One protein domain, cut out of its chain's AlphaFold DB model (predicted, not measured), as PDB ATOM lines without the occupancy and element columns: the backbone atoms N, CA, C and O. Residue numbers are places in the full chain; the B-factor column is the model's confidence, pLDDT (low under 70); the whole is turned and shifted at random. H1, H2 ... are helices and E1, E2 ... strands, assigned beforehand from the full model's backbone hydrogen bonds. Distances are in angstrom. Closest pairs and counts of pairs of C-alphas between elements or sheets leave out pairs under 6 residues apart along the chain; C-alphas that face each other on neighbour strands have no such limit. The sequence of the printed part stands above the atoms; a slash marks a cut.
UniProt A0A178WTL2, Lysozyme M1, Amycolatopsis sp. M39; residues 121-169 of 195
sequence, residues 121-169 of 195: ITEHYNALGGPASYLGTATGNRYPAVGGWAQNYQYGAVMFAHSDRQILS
ATOM      1  N   ILE A 121     123.374 146.104 123.939       84.38
ATOM      2  CA  ILE A 121     121.966 145.867 124.279       84.38
ATOM      3  C   ILE A 121     121.156 147.146 124.059       84.38
ATOM      4  O   ILE A 121     120.096 147.104 123.440       84.38
ATOM      5  N   THR A 122     121.672 148.283 124.515       85.62
ATOM      6  CA  THR A 122     121.077 149.607 124.320       85.62
ATOM      7  C   THR A 122     121.051 149.993 122.842       85.62
ATOM      8  O   THR A 122     120.031 150.479 122.361       85.62
ATOM      9  N   GLU A 123     122.127 149.731 122.097       86.44
ATOM     10  CA  GLU A 123     122.213 149.933 120.647       86.44
ATOM     11  C   GLU A 123     121.116 149.141 119.926       86.44
ATOM     12  O   GLU A 123     120.328 149.718 119.175       86.44
ATOM     13  N   HIS A 124     120.991 147.843 120.226       88.19
ATOM     14  CA  HIS A 124     119.933 147.003 119.667       88.19
ATOM     15  C   HIS A 124     118.533 147.489 120.043       88.19
ATOM     16  O   HIS A 124     117.666 147.616 119.183       88.19
ATOM     17  N   TYR A 125     118.303 147.790 121.320       90.19
ATOM     18  CA  TYR A 125     117.021 148.281 121.812       90.19
ATOM     19  C   TYR A 125     116.601 149.584 121.120       90.19
ATOM     20  O   TYR A 125     115.453 149.717 120.694       90.19
ATOM     21  N   ASN A 126     117.535 150.518 120.935       90.94
ATOM     22  CA  ASN A 126     117.287 151.756 120.203       90.94
ATOM     23  C   ASN A 126     116.993 151.485 118.723       90.94
ATOM     24  O   ASN A 126     116.051 152.064 118.182       90.94
ATOM     25  N   ALA A 127     117.720 150.560 118.087       89.50
ATOM     26  CA  ALA A 127     117.460 150.139 116.709       89.50
ATOM     27  C   ALA A 127     116.073 149.489 116.529       89.50
ATOM     28  O   ALA A 127     115.470 149.607 115.465       89.50
ATOM     29  N   LEU A 128     115.528 148.856 117.575       91.06
ATOM     30  CA  LEU A 128     114.158 148.332 117.598       91.06
ATOM     31  C   LEU A 128     113.078 149.411 117.816       91.06
ATOM     32  O   LEU A 128     111.889 149.096 117.743       91.06
ATOM     33  N   GLY A 129     113.457 150.665 118.091       93.69
ATOM     34  CA  GLY A 129     112.536 151.772 118.387       93.69
ATOM     35  C   GLY A 129     112.395 152.107 119.876       93.69
ATOM     36  O   GLY A 129     111.475 152.834 120.261       93.69
ATOM     37  N   GLY A 130     113.279 151.587 120.732       92.88
ATOM     38  CA  GLY A 130     113.328 151.917 122.154       92.88
ATOM     39  C   GLY A 130     112.010 151.598 122.878       92.88
ATOM     40  O   GLY A 130     111.455 150.516 122.670       92.88
ATOM     41  N   PRO A 131     111.457 152.516 123.699       94.75
ATOM     42  CA  PRO A 131     110.209 152.273 124.434       94.75
ATOM     43  C   PRO A 131     108.988 151.984 123.554       94.75
ATOM     44  O   PRO A 131     108.029 151.381 124.026       94.75
ATOM     45  N   ALA A 132     109.012 152.426 122.292       95.00
ATOM     46  CA  ALA A 132     107.951 152.168 121.321       95.00
ATOM     47  C   ALA A 132     108.110 150.813 120.607       95.00
ATOM     48  O   ALA A 132     107.237 150.420 119.832       95.00
ATOM     49  N   SER A 133     109.220 150.105 120.846       94.06
ATOM     50  CA  SER A 133     109.442 148.755 120.331       94.06
ATOM     51  C   SER A 133     108.518 147.735 121.002       94.06
ATOM     52  O   SER A 133     107.891 147.993 122.031       94.06
ATOM     53  N   TYR A 134     108.497 146.517 120.461       91.69
ATOM     54  CA  TYR A 134     107.761 145.398 121.051       91.69
ATOM     55  C   TYR A 134     108.286 144.970 122.434       91.69
ATOM     56  O   TYR A 134     107.608 144.210 123.117       91.69
ATOM     57  N   LEU A 135     109.471 145.431 122.854       92.56
ATOM     58  CA  LEU A 135     110.044 145.118 124.164       92.56
ATOM     59  C   LEU A 135     109.461 145.990 125.289       92.56
ATOM     60  O   LEU A 135     109.439 145.549 126.440       92.56
ATOM     61  N   GLY A 136     108.951 147.187 124.971       94.44
ATOM     62  CA  GLY A 136     108.506 148.179 125.957       94.44
ATOM     63  C   GLY A 136     109.667 148.793 126.751       94.44
ATOM     64  O   GLY A 136     110.815 148.756 126.320       94.44
ATOM     65  N   THR A 137     109.391 149.381 127.917       95.12
ATOM     66  CA  THR A 137     110.427 150.052 128.731       95.12
ATOM     67  C   THR A 137     111.320 149.061 129.485       95.12
ATOM     68  O   THR A 137     110.873 147.976 129.853       95.12
ATOM     69  N   ALA A 138     112.562 149.449 129.793       93.81
ATOM     70  CA  ALA A 138     113.433 148.678 130.687       93.81
ATOM     71  C   ALA A 138     112.809 148.544 132.091       93.81
ATOM     72  O   ALA A 138     112.208 149.492 132.599       93.81
ATOM     73  N   THR A 139     112.943 147.372 132.718       94.56
ATOM     74  CA  THR A 139     112.345 147.054 134.035       94.56
ATOM     75  C   THR A 139     113.377 146.889 135.156       94.56
ATOM     76  O   THR A 139     113.028 146.519 136.274       94.56
ATOM     77  N   GLY A 140     114.648 147.187 134.885       87.50
ATOM     78  CA  GLY A 140     115.734 147.125 135.859       87.50
ATOM     79  C   GLY A 140     117.064 147.544 135.246       87.50
ATOM     80  O   GLY A 140     117.092 148.060 134.131       87.50
ATOM     81  N   ASN A 141     118.157 147.282 135.954       85.69
ATOM     82  CA  ASN A 141     119.509 147.449 135.422       85.69
ATOM     83  C   ASN A 141     119.961 146.190 134.668       85.69
ATOM     84  O   ASN A 141     119.385 145.109 134.832       85.69
ATOM     85  N   ARG A 142     121.039 146.331 133.894       84.81
ATOM     86  CA  ARG A 142     121.761 145.206 133.301       84.81
ATOM     87  C   ARG A 142     122.218 144.216 134.364       84.81
ATOM     88  O   ARG A 142     122.591 144.602 135.471       84.81
ATOM     89  N   TYR A 143     122.251 142.946 133.982       83.88
ATOM     90  CA  TYR A 143     122.729 141.859 134.826       83.88
ATOM     91  C   TYR A 143     123.567 140.856 134.018       83.88
ATOM     92  O   TYR A 143     123.378 140.741 132.801       83.88
ATOM     93  N   PRO A 144     124.504 140.139 134.666       82.94
ATOM     94  CA  PRO A 144     125.288 139.101 134.004       82.94
ATOM     95  C   PRO A 144     124.398 137.977 133.456       82.94
ATOM     96  O   PRO A 144     123.480 137.517 134.138       82.94
ATOM     97  N   ALA A 145     124.695 137.508 132.248       82.75
ATOM     98  CA  ALA A 145     124.057 136.361 131.609       82.75
ATOM     99  C   ALA A 145     125.119 135.405 131.048       82.75
ATOM    100  O   ALA A 145     126.303 135.736 130.986       82.75
ATOM    101  N   VAL A 146     124.713 134.197 130.646       77.81
ATOM    102  CA  VAL A 146     125.637 133.210 130.063       77.81
ATOM    103  C   VAL A 146     126.331 133.822 128.841       77.81
ATOM    104  O   VAL A 146     125.664 134.187 127.876       77.81
ATOM    105  N   GLY A 147     127.659 133.950 128.896       73.00
ATOM    106  CA  GLY A 147     128.467 134.496 127.800       73.00
ATOM    107  C   GLY A 147     128.396 136.017 127.617       73.00
ATOM    108  O   GLY A 147     128.941 136.519 126.638       73.00
ATOM    109  N   GLY A 148     127.756 136.765 128.527       81.44
ATOM    110  CA  GLY A 148     127.765 138.227 128.482       81.44
ATOM    111  C   GLY A 148     126.753 138.909 129.395       81.44
ATOM    112  O   GLY A 148     126.762 138.710 130.609       81.44
ATOM    113  N   TRP A 149     125.913 139.768 128.823       84.06
ATOM    114  CA  TRP A 149     125.012 140.646 129.573       84.06
ATOM    115  C   TRP A 149     123.572 140.503 129.106       84.06
ATOM    116  O   TRP A 149     123.308 140.189 127.948       84.06
ATOM    117  N   ALA A 150     122.632 140.793 129.997       88.94
ATOM    118  CA  ALA A 150     121.221 140.873 129.668       88.94
ATOM    119  C   ALA A 150     120.559 142.090 130.322       88.94
ATOM    120  O   ALA A 150     121.012 142.601 131.347       88.94
ATOM    121  N   GLN A 151     119.473 142.551 129.707       92.19
ATOM    122  CA  GLN A 151     118.600 143.599 130.224       92.19
ATOM    123  C   GLN A 151     117.149 143.158 130.059       92.19
ATOM    124  O   GLN A 151     116.730 142.774 128.965       92.19
ATOM    125  N   ASN A 152     116.381 143.257 131.143       93.19
ATOM    126  CA  ASN A 152     114.944 143.014 131.114       93.19
ATOM    127  C   ASN A 152     114.188 144.272 130.680       93.19
ATOM    128  O   ASN A 152     114.505 145.389 131.110       93.19
ATOM    129  N   TYR A 153     113.159 144.052 129.871       93.94
ATOM    130  CA  TYR A 153     112.161 145.015 129.430       93.94
ATOM    131  C   TYR A 153     110.761 144.495 129.783       93.94
ATOM    132  O   TYR A 153     110.603 143.358 130.231       93.94
ATOM    133  N   GLN A 154     109.730 145.323 129.615       94.19
ATOM    134  CA  GLN A 154     108.346 144.976 129.970       94.19
ATOM    135  C   GLN A 154     107.869 143.660 129.342       94.19
ATOM    136  O   GLN A 154     107.170 142.891 130.002       94.19
ATOM    137  N   TYR A 155     108.245 143.393 128.088       91.75
ATOM    138  CA  TYR A 155     107.712 142.268 127.309       91.75
ATOM    139  C   TYR A 155     108.780 141.276 126.826       91.75
ATOM    140  O   TYR A 155     108.489 140.359 126.053       91.75
ATOM    141  N   GLY A 156     110.019 141.412 127.292       91.12
ATOM    142  CA  GLY A 156     111.104 140.515 126.911       91.12
ATOM    143  C   GLY A 156     112.437 140.909 127.523       91.12
ATOM    144  O   GLY A 156     112.516 141.790 128.372       91.12
ATOM    145  N   ALA A 157     113.493 140.255 127.062       91.44
ATOM    146  CA  ALA A 157     114.861 140.593 127.413       91.44
ATOM    147  C   ALA A 157     115.695 140.711 126.141       91.44
ATOM    148  O   ALA A 157     115.404 140.053 125.142       91.44
ATOM    149  N   VAL A 158     116.738 141.528 126.202       90.38
ATOM    150  CA  VAL A 158     117.808 141.536 125.205       90.38
ATOM    151  C   VAL A 158     119.044 140.990 125.890       90.38
ATOM    152  O   VAL A 158     119.408 141.453 126.973       90.38
ATOM    153  N   MET A 159     119.671 140.000 125.272       87.94
ATOM    154  CA  MET A 159     120.920 139.405 125.727       87.94
ATOM    155  C   MET A 159     121.999 139.679 124.692       87.94
ATOM    156  O   MET A 159     121.752 139.561 123.496       87.94
ATOM    157  N   PHE A 160     123.189 140.024 125.157       83.44
ATOM    158  CA  PHE A 160     124.379 140.161 124.339       83.44
ATOM    159  C   PHE A 160     125.414 139.142 124.803       83.44
ATOM    160  O   PHE A 160     125.802 139.158 125.972       83.44
ATOM    161  N   ALA A 161     125.838 138.272 123.888       78.19
ATOM    162  CA  ALA A 161     126.921 137.323 124.110       78.19
ATOM    163  C   ALA A 161     128.186 137.808 123.389       78.19
ATOM    164  O   ALA A 161     128.142 138.093 122.191       78.19
ATOM    165  N   HIS A 162     129.306 137.892 124.108       67.31
ATOM    166  CA  HIS A 162     130.553 138.469 123.586       67.31
ATOM    167  C   HIS A 162     131.265 137.552 122.601       67.31
ATOM    168  O   HIS A 162     131.726 138.034 121.567       67.31
ATOM    169  N   SER A 163     131.258 136.238 122.862       61.94
ATOM    170  CA  SER A 163     131.970 135.231 122.059       61.94
ATOM    171  C   SER A 163     131.577 135.245 120.580       61.94
ATOM    172  O   SER A 163     132.438 135.098 119.718       61.94
ATOM    173  N   ASP A 164     130.297 135.490 120.285       60.72
ATOM    174  CA  ASP A 164     129.766 135.538 118.916       60.72
ATOM    175  C   ASP A 164     129.274 136.939 118.516       60.72
ATOM    176  O   ASP A 164     128.702 137.117 117.439       60.72
ATOM    177  N   ARG A 165     129.440 137.937 119.400       64.06
ATOM    178  CA  ARG A 165     128.840 139.282 119.300       64.06
ATOM    179  C   ARG A 165     127.358 139.250 118.904       64.06
ATOM    180  O   ARG A 165     126.872 140.128 118.190       64.06
ATOM    181  N   GLN A 166     126.635 138.225 119.353       66.31
ATOM    182  CA  GLN A 166     125.237 138.021 118.997       66.31
ATOM    183  C   GLN A 166     124.318 138.720 119.985       66.31
ATOM    184  O   GLN A 166     124.521 138.679 121.201       66.31
ATOM    185  N   ILE A 167     123.267 139.323 119.438       72.50
ATOM    186  CA  ILE A 167     122.162 139.864 120.215       72.50
ATOM    187  C   ILE A 167     120.965 138.933 120.060       72.50
ATOM    188  O   ILE A 167     120.508 138.668 118.947       72.50
ATOM    189  N   LEU A 168     120.449 138.453 121.187       74.88
ATOM    190  CA  LEU A 168     119.249 137.632 121.252       74.88
ATOM    191  C   LEU A 168     118.138 138.427 121.930       74.88
ATOM    192  O   LEU A 168     118.323 138.938 123.031       74.88
ATOM    193  N   SER A 169     116.966 138.458 121.300       72.75
ATOM    194  CA  SER A 169     115.752 139.075 121.845       72.75
ATOM    195  C   SER A 169     114.646 138.018 121.916       72.75
ATOM    196  O   SER A 169     113.789 137.959 121.026       72.75
TER     197      SER A 169
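What this domain is: This is residues 121 to 169 of the 195 residues of the protein "Lysozyme M1" of Amycolatopsis sp. M39 (UniProt A0A178WTL2). A twisted sheet of four antiparallel strands has one short helix, H1, over one of its faces, and its other face is bare of named elements. From H1 a long stretch with no named element, residues 128 to 142, passes the turn between E2 and E3 and reaches the far edge of the sheet at E1. The printed part has 49 residues, with one named helix and four named strands in the order H1, E1, E2, E3, E4; across the sheet the order is E1, E2, E3, E4. The class is mixed, helices and strands. The whole is compact, with a radius of gyration of the C-alphas of 10.1 A, and only just elongated, with spans of 29 by 19 by 13 A.

Where its parts are: The longest strands are E2, residues 148 to 153, 17.0 A from first to last C-alpha, and E3, residues 156 to 161, 16.4 A. The edge strands are shorter: E1, residues 143 to 145, is 6.5 A long, and E4, residues 166 to 168, is 6.4 A. The helix H1, residues 121 to 127, is 9.8 A long. It begins at C-alpha 121 at (121.966, 145.867, 124.279). E2 begins at C-alpha 148 at (127.765, 138.227, 128.482), and E4 ends at C-alpha 168 at (119.249, 137.632, 121.252).

How they stand to each other: The four strands form a meander, each strand the antiparallel neighbour of the one before. The inner strands E2 and E3 form a hairpin, with 167 degrees between their directions; N 151 and O 158 are 2.9 A apart, and N 160 and O 149 2.8 A, both within hydrogen-bond range. E1 and E2 form a hairpin at 123 degrees, with N 143 and O 150 within hydrogen-bond range at 2.9 A. E3 and E4 form a hairpin at 164 degrees, with N 159 and O 168 within that range at 2.8 A. From edge to edge the strands' lines turn by 72 degrees. E4 is apart from E1 and from E2. H1 is on the sheet at a height of 9.1 A, over E3, and runs slantwise to the strands, at 52 degrees to E3 on the local plane. The closest C-alphas of H1 and E3 are those of Ile 121 and Val 158, 6.1 A apart. In H1 every O i to N i+4 pair is within hydrogen-bond range.

The domain as a whole: The two C-alphas farthest apart are those of Ala 132 and Ser 163, at 29.4 A. The printed part has no cut. The link from H1 to E1 is long, with 15 residues; the other three links are tight. The mean pLDDT of the printed part is 85.3, and residues 162 to 166 are under 70.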